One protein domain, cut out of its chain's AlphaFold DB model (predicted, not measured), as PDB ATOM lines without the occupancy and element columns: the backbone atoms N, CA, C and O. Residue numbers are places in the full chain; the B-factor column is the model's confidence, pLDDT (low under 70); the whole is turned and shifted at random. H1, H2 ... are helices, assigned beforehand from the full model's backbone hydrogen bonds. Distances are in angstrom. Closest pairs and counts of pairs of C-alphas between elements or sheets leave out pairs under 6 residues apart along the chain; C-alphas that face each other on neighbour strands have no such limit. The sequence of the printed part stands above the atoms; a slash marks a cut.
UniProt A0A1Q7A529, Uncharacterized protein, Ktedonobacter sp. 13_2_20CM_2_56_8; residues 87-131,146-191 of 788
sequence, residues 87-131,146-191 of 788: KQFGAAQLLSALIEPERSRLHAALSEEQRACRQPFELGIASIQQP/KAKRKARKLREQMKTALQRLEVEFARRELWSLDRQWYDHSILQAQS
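Overview. This is residues 87 to 131 and 146 to 191 of the 788 residues of an uncharacterized protein of Ktedonobacter sp. 13_2_20CM_2_56_8 (UniProt A0A1Q7A529). Two long helices, H2 and H3, run side by side in opposite ways, and the short H1 and H4 form a head where H2 begins and H3 ends. The 91 printed residues include four named helices, H1 to H4 in order, and no named strand: all helix. The whole is a loose rod, radius of gyration of the C-alphas 16.5 A, spanning 53 by 23 by 19 A.

Along the chain. H2, residues 102 to 131, spans 44.4 A from (154.492, 124.980, 119.478), with a kink of 33 degrees near residue 121. H3, residues 146 to 174, spans 40.6 A; H1, residues 91 to 97, 10.0 A. H4, residues 184 to 190, spans 9.7 A, ending at (139.289, 126.322, 108.304).

Arrangement. H2 and H3 touch at a shallow tilt of 14 degrees, closest C-alphas Ile 125 and Ala 151, 5.4 A. H1 touches residues 103 to 107 of H2 alone, a hairpin; closest C-alphas Leu 95 and Arg 103, 5.9 A. H1 touches H4, closest C-alphas Ala 97 and Ile 186, 5.4 A. Within H2, 23 of 26 O i to N i+4 pairs are within hydrogen-bond range.

Size, cuts and confidence. Residues 132 to 145 are cut out, a 13.4 A gap between C-alphas. No printed residue is under pLDDT 70.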
ATOM      1  N   LYS A  87     149.942 133.030 104.563       90.88
ATOM      2  CA  LYS A  87     149.500 134.432 104.688       90.88
ATOM      3  C   LYS A  87     148.003 134.665 104.441       90.88
ATOM      4  O   LYS A  87     147.512 135.746 104.744       90.88
ATOM      5  N   GLN A  88     147.295 133.701 103.849       89.12
ATOM      6  CA  GLN A  88     145.841 133.767 103.663       89.12
ATOM      7  C   GLN A  88     145.063 133.339 104.918       89.12
ATOM      8  O   GLN A  88     143.851 133.532 104.972       89.12
ATOM      9  N   PHE A  89     145.744 132.792 105.930       90.00
ATOM     10  CA  PHE A  89     145.149 132.397 107.202       90.00
ATOM     11  C   PHE A  89     145.393 133.464 108.269       90.00
ATOM     12  O   PHE A  89     146.487 134.025 108.387       90.00
ATOM     13  N   GLY A  90     144.367 133.729 109.076       90.12
ATOM     14  CA  GLY A  90     144.494 134.585 110.250       90.12
ATOM     15  C   GLY A  90     145.288 133.909 111.373       90.12
ATOM     16  O   GLY A  90     145.364 132.682 111.445       90.12
ATOM     17  N   ALA A  91     145.823 134.713 112.298       91.88
ATOM     18  CA  ALA A  91     146.614 134.230 113.435       91.88
ATOM     19  C   ALA A  91     145.889 133.136 114.238       91.88
ATOM     20  O   ALA A  91     146.475 132.105 114.549       91.88
ATOM     21  N   ALA A  92     144.595 133.327 114.516       91.56
ATOM     22  CA  ALA A  92     143.785 132.367 115.263       91.56
ATOM     23  C   ALA A  92     143.643 131.011 114.549       91.56
ATOM     24  O   ALA A  92     143.704 129.971 115.201       91.56
ATOM     25  N   GLN A  93     143.491 131.018 113.220       92.50
ATOM     26  CA  GLN A  93     143.376 129.791 112.429       92.50
ATOM     27  C   GLN A  93     144.687 129.005 112.480       92.50
ATOM     28  O   GLN A  93     144.702 127.839 112.873       92.50
ATOM     29  N   LEU A  94     145.800 129.689 112.201       94.25
ATOM     30  CA  LEU A  94     147.143 129.113 112.260       94.25
ATOM     31  C   LEU A  94     147.467 128.563 113.654       94.25
ATOM     32  O   LEU A  94     147.874 127.414 113.769       94.25
ATOM     33  N   LEU A  95     147.210 129.330 114.719       94.00
ATOM     34  CA  LEU A  95     147.438 128.883 116.099       94.00
ATOM     35  C   LEU A  95     146.611 127.651 116.464       94.00
ATOM     36  O   LEU A  95     147.100 126.773 117.168       94.00
ATOM     37  N   SER A  96     145.361 127.574 116.003       93.88
ATOM     38  CA  SER A  96     144.505 126.420 116.286       93.88
ATOM     39  C   SER A  96     144.949 125.148 115.564       93.88
ATOM     40  O   SER A  96     144.697 124.056 116.067       93.88
ATOM     41  N   ALA A  97     145.619 125.301 114.419       95.38
ATOM     42  CA  ALA A  97     146.150 124.200 113.634       95.38
ATOM     43  C   ALA A  97     147.588 123.817 114.008       95.38
ATOM     44  O   ALA A  97     148.068 122.801 113.526       95.38
ATOM     45  N   LEU A  98     148.296 124.590 114.835       95.88
ATOM     46  CA  LEU A  98     149.644 124.217 115.267       95.88
ATOM     47  C   LEU A  98     149.638 122.913 116.071       95.88
ATOM     48  O   LEU A  98     148.777 122.686 116.927       95.88
ATOM     49  N   ILE A  99     150.656 122.093 115.833       94.88
ATOM     50  CA  ILE A  99     150.919 120.872 116.593       94.88
ATOM     51  C   ILE A  99     151.639 121.243 117.905       94.88
ATOM     52  O   ILE A  99     152.391 122.219 117.983       94.88
ATOM     53  N   GLU A 100     151.395 120.490 118.978       93.00
ATOM     54  CA  GLU A 100     152.120 120.672 120.243       93.00
ATOM     55  C   GLU A 100     153.609 120.299 120.098       93.00
ATOM     56  O   GLU A 100     153.939 119.381 119.346       93.00
ATOM     57  N   PRO A 101     154.532 120.961 120.824       93.19
ATOM     58  CA  PRO A 101     154.318 121.966 121.879       93.19
ATOM     59  C   PRO A 101     154.224 123.420 121.374       93.19
ATOM     60  O   PRO A 101     154.041 124.352 122.165       93.19
ATOM     61  N   GLU A 102     154.394 123.639 120.066       92.88
ATOM     62  CA  GLU A 102     154.492 124.980 119.478       92.88
ATOM     63  C   GLU A 102     153.206 125.784 119.630       92.88
ATOM     64  O   GLU A 102     153.249 126.980 119.931       92.88
ATOM     65  N   ARG A 103     152.059 125.110 119.527       93.31
ATOM     66  CA  ARG A 103     150.752 125.698 119.813       93.31
ATOM     67  C   ARG A 103     150.709 126.354 121.191       93.31
ATOM     68  O   ARG A 103     150.405 127.543 121.283       93.31
ATOM     69  N   SER A 104     151.028 125.610 122.252       93.94
ATOM     70  CA  SER A 104     151.003 126.134 123.623       93.94
ATOM     71  C   SER A 104     151.981 127.296 123.810       93.94
ATOM     72  O   SER A 104     151.624 128.322 124.399       93.94
ATOM     73  N   ARG A 105     153.196 127.169 123.264       96.38
ATOM     74  CA  ARG A 105     154.243 128.196 123.350       96.38
ATOM     75  C   ARG A 105     153.813 129.509 122.693       96.38
ATOM     76  O   ARG A 105     153.869 130.563 123.326       96.38
ATOM     77  N   LEU A 106     153.363 129.450 121.441       95.44
ATOM     78  CA  LEU A 106     153.017 130.641 120.664       95.44
ATOM     79  C   LEU A 106     151.683 131.254 121.099       95.44
ATOM     80  O   LEU A 106     151.541 132.476 121.080       95.44
ATOM     81  N   HIS A 107     150.735 130.447 121.581       94.88
ATOM     82  CA  HIS A 107     149.505 130.966 122.176       94.88
ATOM     83  C   HIS A 107     149.783 131.746 123.472       94.88
ATOM     84  O   HIS A 107     149.176 132.799 123.702       94.88
ATOM     85  N   ALA A 108     150.704 131.264 124.316       94.75
ATOM     86  CA  ALA A 108     151.136 131.984 125.513       94.75
ATOM     87  C   ALA A 108     151.833 133.307 125.150       94.75
ATOM     88  O   ALA A 108     151.445 134.352 125.674       94.75
ATOM     89  N   ALA A 109     152.766 133.278 124.192       95.62
ATOM     90  CA  ALA A 109     153.471 134.470 123.719       95.62
ATOM     91  C   ALA A 109     152.511 135.540 123.165       95.62
ATOM     92  O   ALA A 109     152.550 136.692 123.599       95.62
ATOM     93  N   LEU A 110     151.572 135.158 122.286       95.62
ATOM     94  CA  LEU A 110     150.566 136.092 121.769       95.62
ATOM     95  C   LEU A 110     149.695 136.662 122.897       95.62
ATOM     96  O   LEU A 110     149.392 137.852 122.903       95.62
ATOM     97  N   SER A 111     149.305 135.838 123.871       95.00
ATOM     98  CA  SER A 111     148.483 136.287 125.004       95.00
ATOM     99  C   SER A 111     149.205 137.321 125.875       95.00
ATOM    100  O   SER A 111     148.576 138.264 126.366       95.00
ATOM    101  N   GLU A 112     150.516 137.172 126.067       96.25
ATOM    102  CA  GLU A 112     151.346 138.144 126.784       96.25
ATOM    103  C   GLU A 112     151.485 139.458 126.012       96.25
ATOM    104  O   GLU A 112     151.244 140.524 126.585       96.25
ATOM    105  N   GLU A 113     151.777 139.400 124.710       97.19
ATOM    106  CA  GLU A 113     151.863 140.598 123.866       97.19
ATOM    107  C   GLU A 113     150.517 141.330 123.780       97.19
ATOM    108  O   GLU A 113     150.459 142.555 123.906       97.19
ATOM    109  N   GLN A 114     149.405 140.598 123.657       95.69
ATOM    110  CA  GLN A 114     148.065 141.184 123.693       95.69
ATOM    111  C   GLN A 114     147.779 141.865 125.032       95.69
ATOM    112  O   GLN A 114     147.182 142.944 125.055       95.69
ATOM    113  N   ARG A 115     148.202 141.270 126.155       95.56
ATOM    114  CA  ARG A 115     148.052 141.874 127.487       95.56
ATOM    115  C   ARG A 115     148.868 143.162 127.599       95.56
ATOM    116  O   ARG A 115     148.316 144.181 128.016       95.56
ATOM    117  N   ALA A 116     150.131 143.137 127.176       95.94
ATOM    118  CA  ALA A 116     151.002 144.311 127.157       95.94
ATOM    119  C   ALA A 116     150.435 145.426 126.261       95.94
ATOM    120  O   ALA A 116     150.440 146.595 126.643       95.94
ATOM    121  N   CYS A 117     149.860 145.063 125.110       95.12
ATOM    122  CA  CYS A 117     149.207 146.003 124.205       95.12
ATOM    123  C   CYS A 117     147.928 146.614 124.804       95.12
ATOM    124  O   CYS A 117     147.670 147.794 124.579       95.12
ATOM    125  N   ARG A 118     147.116 145.852 125.553       95.88
ATOM    126  CA  ARG A 118     145.856 146.336 126.167       95.88
ATOM    127  C   ARG A 118     146.089 147.278 127.343       95.88
ATOM    128  O   ARG A 118     145.379 148.276 127.471       95.88
ATOM    129  N   GLN A 119     147.087 146.985 128.175       96.31
ATOM    130  CA  GLN A 119     147.354 147.682 129.435       96.31
ATOM    131  C   GLN A 119     147.357 149.226 129.342       96.31
ATOM    132  O   GLN A 119     146.659 149.855 130.143       96.31
ATOM    133  N   PRO A 120     148.054 149.887 128.389       96.50
ATOM    134  CA  PRO A 120     148.038 151.350 128.301       96.50
ATOM    135  C   PRO A 120     146.649 151.916 127.962       96.50
ATOM    136  O   PRO A 120     146.270 152.969 128.482       96.50
ATOM    137  N   PHE A 121     145.858 151.220 127.138       96.62
ATOM    138  CA  PHE A 121     144.496 151.645 126.806       96.62
ATOM    139  C   PHE A 121     143.547 151.462 127.987       96.62
ATOM    140  O   PHE A 121     142.750 152.356 128.267       96.62
ATOM    141  N   GLU A 122     143.641 150.339 128.700       95.00
ATOM    142  CA  GLU A 122     142.834 150.072 129.894       95.00
ATOM    143  C   GLU A 122     143.112 151.097 130.996       95.00
ATOM    144  O   GLU A 122     142.166 151.659 131.554       95.00
ATOM    145  N   LEU A 123     144.385 151.430 131.240       95.25
ATOM    146  CA  LEU A 123     144.781 152.503 132.156       95.25
ATOM    147  C   LEU A 123     144.242 153.867 131.699       95.25
ATOM    148  O   LEU A 123     143.704 154.623 132.512       95.25
ATOM    149  N   GLY A 124     144.309 154.173 130.400       94.06
ATOM    150  CA  GLY A 124     143.751 155.403 129.833       94.06
ATOM    151  C   GLY A 124     142.228 155.501 129.985       94.06
ATOM    152  O   GLY A 124     141.699 156.549 130.358       94.06
ATOM    153  N   ILE A 125     141.507 154.401 129.753       93.69
ATOM    154  CA  ILE A 125     140.052 154.316 129.938       93.69
ATOM    155  C   ILE A 125     139.696 154.436 131.424       93.69
ATOM    156  O   ILE A 125     138.769 155.175 131.766       93.69
ATOM    157  N   ALA A 126     140.430 153.755 132.307       92.88
ATOM    158  CA  ALA A 126     140.231 153.822 133.750       92.88
ATOM    159  C   ALA A 126     140.460 155.244 134.279       92.88
ATOM    160  O   ALA A 126     139.615 155.750 135.012       92.88
ATOM    161  N   SER A 127     141.517 155.930 133.830       93.19
ATOM    162  CA  SER A 127     141.805 157.328 134.182       93.19
ATOM    163  C   SER A 127     140.682 158.288 133.764       93.19
ATOM    164  O   SER A 127     140.336 159.199 134.512       93.19
ATOM    165  N   ILE A 128     140.042 158.061 132.610       91.31
ATOM    166  CA  ILE A 128     138.879 158.855 132.172       91.31
ATOM    167  C   ILE A 128     137.647 158.584 133.047       91.31
ATOM    168  O   ILE A 128     136.836 159.483 133.256       91.31
ATOM    169  N   GLN A 129     137.486 157.355 133.541       87.94
ATOM    170  CA  GLN A 129     136.321 156.943 134.329       87.94
ATOM    171  C   GLN A 129     136.462 157.242 135.828       87.94
ATOM    172  O   GLN A 129     135.453 157.472 136.491       87.94
ATOM    173  N   GLN A 130     137.683 157.246 136.368       86.50
ATOM    174  CA  GLN A 130     137.978 157.377 137.799       86.50
ATOM    175  C   GLN A 130     137.350 158.622 138.462       86.50
ATOM    176  O   GLN A 130     136.746 158.454 139.525       86.50
ATOM    177  N   PRO A 131     137.362 159.829 137.851       83.88
ATOM    178  CA  PRO A 131     136.726 161.020 138.430       83.88
ATOM    179  C   PRO A 131     135.210 160.885 138.621       83.88
ATOM    180  O   PRO A 131     134.629 161.581 139.443       83.88
ATOM    181  N   LYS A 146     131.617 164.025 126.305       90.06
ATOM    182  CA  LYS A 146     133.025 164.141 125.896       90.06
ATOM    183  C   LYS A 146     133.909 163.021 126.471       90.06
ATOM    184  O   LYS A 146     134.749 162.482 125.754       90.06
ATOM    185  N   ALA A 147     133.708 162.639 127.735       88.19
ATOM    186  CA  ALA A 147     134.441 161.550 128.382       88.19
ATOM    187  C   ALA A 147     134.019 160.176 127.826       88.19
ATOM    188  O   ALA A 147     134.882 159.341 127.551       88.19
ATOM    189  N   LYS A 148     132.719 159.972 127.551       88.50
ATOM    190  CA  LYS A 148     132.210 158.773 126.851       88.50
ATOM    191  C   LYS A 148     132.833 158.604 125.472       88.50
ATOM    192  O   LYS A 148     133.348 157.529 125.171       88.50
ATOM    193  N   ARG A 149     132.836 159.665 124.659       91.06
ATOM    194  CA  ARG A 149     133.446 159.656 123.321       91.06
ATOM    195  C   ARG A 149     134.936 159.335 123.385       91.06
ATOM    196  O   ARG A 149     135.398 158.494 122.626       91.06
ATOM    197  N   LYS A 150     135.675 159.921 124.335       93.38
ATOM    198  CA  LYS A 150     137.110 159.642 124.514       93.38
ATOM    199  C   LYS A 150     137.375 158.185 124.915       93.38
ATOM    200  O   LYS A 150     138.252 157.551 124.339       93.38
ATOM    201  N   ALA A 151     136.592 157.632 125.843       91.12
ATOM    202  CA  ALA A 151     136.699 156.223 126.226       91.12
ATOM    203  C   ALA A 151     136.333 155.276 125.066       91.12
ATOM    204  O   ALA A 151     136.982 154.249 124.889       91.12
ATOM    205  N   ARG A 152     135.327 155.622 124.251       93.44
ATOM    206  CA  ARG A 152     134.973 154.872 123.035       93.44
ATOM    207  C   ARG A 152     136.103 154.904 122.001       93.44
ATOM    208  O   ARG A 152     136.499 153.841 121.540       93.44
ATOM    209  N   LYS A 153     136.678 156.083 121.727       94.81
ATOM    210  CA  LYS A 153     137.826 156.250 120.817       94.81
ATOM    211  C   LYS A 153     139.021 155.397 121.258       94.81
ATOM    212  O   LYS A 153     139.607 154.713 120.432       94.81
ATOM    213  N   LEU A 154     139.331 155.357 122.560       93.81
ATOM    214  CA  LEU A 154     140.394 154.489 123.092       93.81
ATOM    215  C   LEU A 154     140.092 152.993 122.920       93.81
ATOM    216  O   LEU A 154     141.003 152.232 122.619       93.81
ATOM    217  N   ARG A 155     138.834 152.555 123.077       94.25
ATOM    218  CA  ARG A 155     138.449 151.153 122.818       94.25
ATOM    219  C   ARG A 155     138.576 150.781 121.342       94.25
ATOM    220  O   ARG A 155     139.032 149.686 121.035       94.25
ATOM    221  N   GLU A 156     138.187 151.681 120.443       94.12
ATOM    222  CA  GLU A 156     138.347 151.497 118.996       94.12
ATOM    223  C   GLU A 156     139.836 151.435 118.618       94.12
ATOM    224  O   GLU A 156     140.255 150.503 117.939       94.12
ATOM    225  N   GLN A 157     140.660 152.345 119.152       94.88
ATOM    226  CA  GLN A 157     142.117 152.321 118.974       94.88
ATOM    227  C   GLN A 157     142.753 151.039 119.523       94.88
ATOM    228  O   GLN A 157     143.592 150.449 118.849       94.88
ATOM    229  N   MET A 158     142.326 150.576 120.703       96.88
ATOM    230  CA  MET A 158     142.779 149.313 121.290       96.88
ATOM    231  C   MET A 158     142.440 148.121 120.388       96.88
ATOM    232  O   MET A 158     143.294 147.266 120.166       96.88
ATOM    233  N   LYS A 159     141.224 148.072 119.824       95.31
ATOM    234  CA  LYS A 159     140.816 147.021 118.880       95.31
ATOM    235  C   LYS A 159     141.705 147.015 117.633       95.31
ATOM    236  O   LYS A 159     142.198 145.957 117.253       95.31
ATOM    237  N   THR A 160     141.953 148.180 117.032       94.50
ATOM    238  CA  THR A 160     142.832 148.307 115.857       94.50
ATOM    239  C   THR A 160     144.280 147.933 116.180       94.50
ATOM    240  O   THR A 160     144.927 147.260 115.383       94.50
ATOM    241  N   ALA A 161     144.796 148.341 117.343       94.12
ATOM    242  CA  ALA A 161     146.146 147.996 117.786       94.12
ATOM    243  C   ALA A 161     146.310 146.480 117.974       94.12
ATOM    244  O   ALA A 161     147.289 145.917 117.496       94.12
ATOM    245  N   LEU A 162     145.321 145.812 118.578       93.94
ATOM    246  CA  LEU A 162     145.315 144.354 118.724       93.94
ATOM    247  C   LEU A 162     145.262 143.627 117.376       93.94
ATOM    248  O   LEU A 162     146.002 142.670 117.184       93.94
ATOM    249  N   GLN A 163     144.450 144.096 116.425       92.69
ATOM    250  CA  GLN A 163     144.406 143.512 115.078       92.69
ATOM    251  C   GLN A 163     145.743 143.660 114.341       92.69
ATOM    252  O   GLN A 163     146.194 142.725 113.684       92.69
ATOM    253  N   ARG A 164     146.403 144.823 114.461       94.00
ATOM    254  CA  ARG A 164     147.747 145.033 113.895       94.00
ATOM    255  C   ARG A 164     148.774 144.108 114.541       94.00
ATOM    256  O   ARG A 164     149.522 143.462 113.816       94.00
ATOM    257  N   LEU A 165     148.750 144.000 115.871       95.50
ATOM    258  CA  LEU A 165     149.609 143.092 116.626       95.50
ATOM    259  C   LEU A 165     149.429 141.639 116.169       95.50
ATOM    260  O   LEU A 165     150.416 140.957 115.941       95.50
ATOM    261  N   GLU A 166     148.194 141.165 115.996       93.81
ATOM    262  CA  GLU A 166     147.923 139.797 115.531       93.81
ATOM    263  C   GLU A 166     148.496 139.527 114.133       93.81
ATOM    264  O   GLU A 166     149.058 138.458 113.899       93.81
ATOM    265  N   VAL A 167     148.396 140.490 113.209       92.50
ATOM    266  CA  VAL A 167     148.971 140.369 111.858       92.50
ATOM    267  C   VAL A 167     150.500 140.387 111.902       92.50
ATOM    268  O   VAL A 167     151.142 139.585 111.223       92.50
ATOM    269  N   GLU A 168     151.099 141.275 112.696       94.62
ATOM    270  CA  GLU A 168     152.554 141.352 112.862       94.62
ATOM    271  C   GLU A 168     153.116 140.096 113.536       94.62
ATOM    272  O   GLU A 168     154.109 139.542 113.063       94.62
ATOM    273  N   PHE A 169     152.444 139.604 114.578       95.69
ATOM    274  CA  PHE A 169     152.779 138.354 115.250       95.69
ATOM    275  C   PHE A 169     152.674 137.175 114.283       95.69
ATOM    276  O   PHE A 169     153.618 136.398 114.163       95.69
ATOM    277  N   ALA A 170     151.575 137.069 113.524       93.94
ATOM    278  CA  ALA A 170     151.424 136.021 112.520       93.94
ATOM    279  C   ALA A 170     152.542 136.072 111.477       93.94
ATOM    280  O   ALA A 170     153.128 135.044 111.155       93.94
ATOM    281  N   ARG A 171     152.899 137.264 110.995       93.12
ATOM    282  CA  ARG A 171     153.989 137.442 110.033       93.12
ATOM    283  C   ARG A 171     155.353 137.040 110.589       93.12
ATOM    284  O   ARG A 171     156.153 136.482 109.841       93.12
ATOM    285  N   ARG A 172     155.634 137.366 111.852       95.00
ATOM    286  CA  ARG A 172     156.932 137.124 112.497       95.00
ATOM    287  C   ARG A 172     157.096 135.665 112.917       95.00
ATOM    288  O   ARG A 172     158.121 135.061 112.610       95.00
ATOM    289  N   GLU A 173     156.080 135.115 113.576       95.50
ATOM    290  CA  GLU A 173     156.163 133.832 114.280       95.50
ATOM    291  C   GLU A 173     155.434 132.688 113.574       95.50
ATOM    292  O   GLU A 173     155.855 131.551 113.709       95.50
ATOM    293  N   LEU A 174     154.335 132.944 112.850       94.81
ATOM    294  CA  LEU A 174     153.502 131.869 112.284       94.81
ATOM    295  C   LEU A 174     153.839 131.601 110.812       94.81
ATOM    296  O   LEU A 174     154.064 130.463 110.413       94.81
ATOM    297  N   TRP A 175     153.920 132.639 109.981       93.25
ATOM    298  CA  TRP A 175     154.182 132.502 108.542       93.25
ATOM    299  C   TRP A 175     155.614 132.066 108.221       93.25
ATOM    300  O   TRP A 175     155.876 131.637 107.101       93.25
ATOM    301  N   SER A 176     156.530 132.213 109.176       91.69
ATOM    302  CA  SER A 176     157.922 131.772 109.075       91.69
ATOM    303  C   SER A 176     158.102 130.285 109.391       91.69
ATOM    304  O   SER A 176     159.150 129.727 109.064       91.69
ATOM    305  N   LEU A 177     157.102 129.637 110.002       93.19
ATOM    306  CA  LEU A 177     157.141 128.209 110.300       93.19
ATOM    307  C   LEU A 177     156.933 127.375 109.041       93.19
ATOM    308  O   LEU A 177     156.159 127.721 108.146       93.19
ATOM    309  N   ASP A 178     157.600 126.225 109.015       92.25
ATOM    310  CA  ASP A 178     157.372 125.210 107.995       92.25
ATOM    311  C   ASP A 178     155.946 124.636 108.114       92.25
ATOM    312  O   ASP A 178     155.409 124.481 109.214       92.25
ATOM    313  N   ARG A 179     155.329 124.297 106.978       91.25
ATOM    314  CA  ARG A 179     153.974 123.734 106.909       91.25
ATOM    315  C   ARG A 179     153.813 122.437 107.700       91.25
ATOM    316  O   ARG A 179     152.698 122.147 108.118       91.25
ATOM    317  N   GLN A 180     154.887 121.678 107.923       93.31
ATOM    318  CA  GLN A 180     154.848 120.447 108.722       93.31
ATOM    319  C   GLN A 180     154.469 120.674 110.197       93.31
ATOM    320  O   GLN A 180     154.089 119.731 110.882       93.31
ATOM    321  N   TRP A 181     154.566 121.913 110.696       94.50
ATOM    322  CA  TRP A 181     154.186 122.267 112.070       94.50
ATOM    323  C   TRP A 181     152.679 122.457 112.264       94.50
ATOM    324  O   TRP A 181     152.228 122.681 113.390       94.50
ATOM    325  N   TYR A 182     151.906 122.372 111.183       95.69
ATOM    326  CA  TYR A 182     150.464 122.542 111.197       95.69
ATOM    327  C   TYR A 182     149.754 121.228 110.878       95.69
ATOM    328  O   TYR A 182     150.171 120.472 110.005       95.69
ATOM    329  N   ASP A 183     148.631 120.989 111.543       94.56
ATOM    330  CA  ASP A 183     147.671 119.959 111.184       94.56
ATOM    331  C   ASP A 183     146.916 120.395 109.922       94.56
ATOM    332  O   ASP A 183     146.089 121.317 109.925       94.56
ATOM    333  N   HIS A 184     147.222 119.716 108.818       92.81
ATOM    334  CA  HIS A 184     146.642 119.997 107.508       92.81
ATOM    335  C   HIS A 184     145.134 119.781 107.478       92.81
ATOM    336  O   HIS A 184     144.449 120.504 106.763       92.81
ATOM    337  N   SER A 185     144.592 118.853 108.268       91.62
ATOM    338  CA  SER A 185     143.148 118.606 108.313       91.62
ATOM    339  C   SER A 185     142.403 119.785 108.946       91.62
ATOM    340  O   SER A 185     141.367 120.219 108.434       91.62
ATOM    341  N   ILE A 186     142.978 120.376 109.998       92.56
ATOM    342  CA  ILE A 186     142.431 121.561 110.666       92.56
ATOM    343  C   ILE A 186     142.557 122.781 109.749       92.56
ATOM    344  O   ILE A 186     141.581 123.516 109.568       92.56
ATOM    345  N   LEU A 187     143.724 122.981 109.126       90.94
ATOM    346  CA  LEU A 187     143.918 124.066 108.162       90.94
ATOM    347  C   LEU A 187     142.980 123.938 106.960       90.94
ATOM    348  O   LEU A 187     142.347 124.923 106.573       90.94
ATOM    349  N   GLN A 188     142.841 122.735 106.396       89.69
ATOM    350  CA  GLN A 188     141.916 122.465 105.303       89.69
ATOM    351  C   GLN A 188     140.490 122.760 105.750       89.69
ATOM    352  O   GLN A 188     139.793 123.467 105.037       89.69
ATOM    353  N   ALA A 189     140.041 122.320 106.928       86.88
ATOM    354  CA  ALA A 189     138.692 122.614 107.419       86.88
ATOM    355  C   ALA A 189     138.435 124.128 107.548       86.88
ATOM    356  O   ALA A 189     137.394 124.624 107.115       86.88
ATOM    357  N   GLN A 190     139.411 124.882 108.058       87.56
ATOM    358  CA  GLN A 190     139.289 126.322 108.304       87.56
ATOM    359  C   GLN A 190     139.557 127.207 107.082       87.56
ATOM    360  O   GLN A 190     139.181 128.384 107.091       87.56
ATOM    361  N   SER A 191     140.195 126.668 106.042       87.56
ATOM    362  CA  SER A 191     140.485 127.401 104.813       87.56
ATOM    363  C   SER A 191     139.196 127.911 104.168       87.56
ATOM    364  O   SER A 191     138.166 127.233 104.144       87.56
TER     365      SER A 191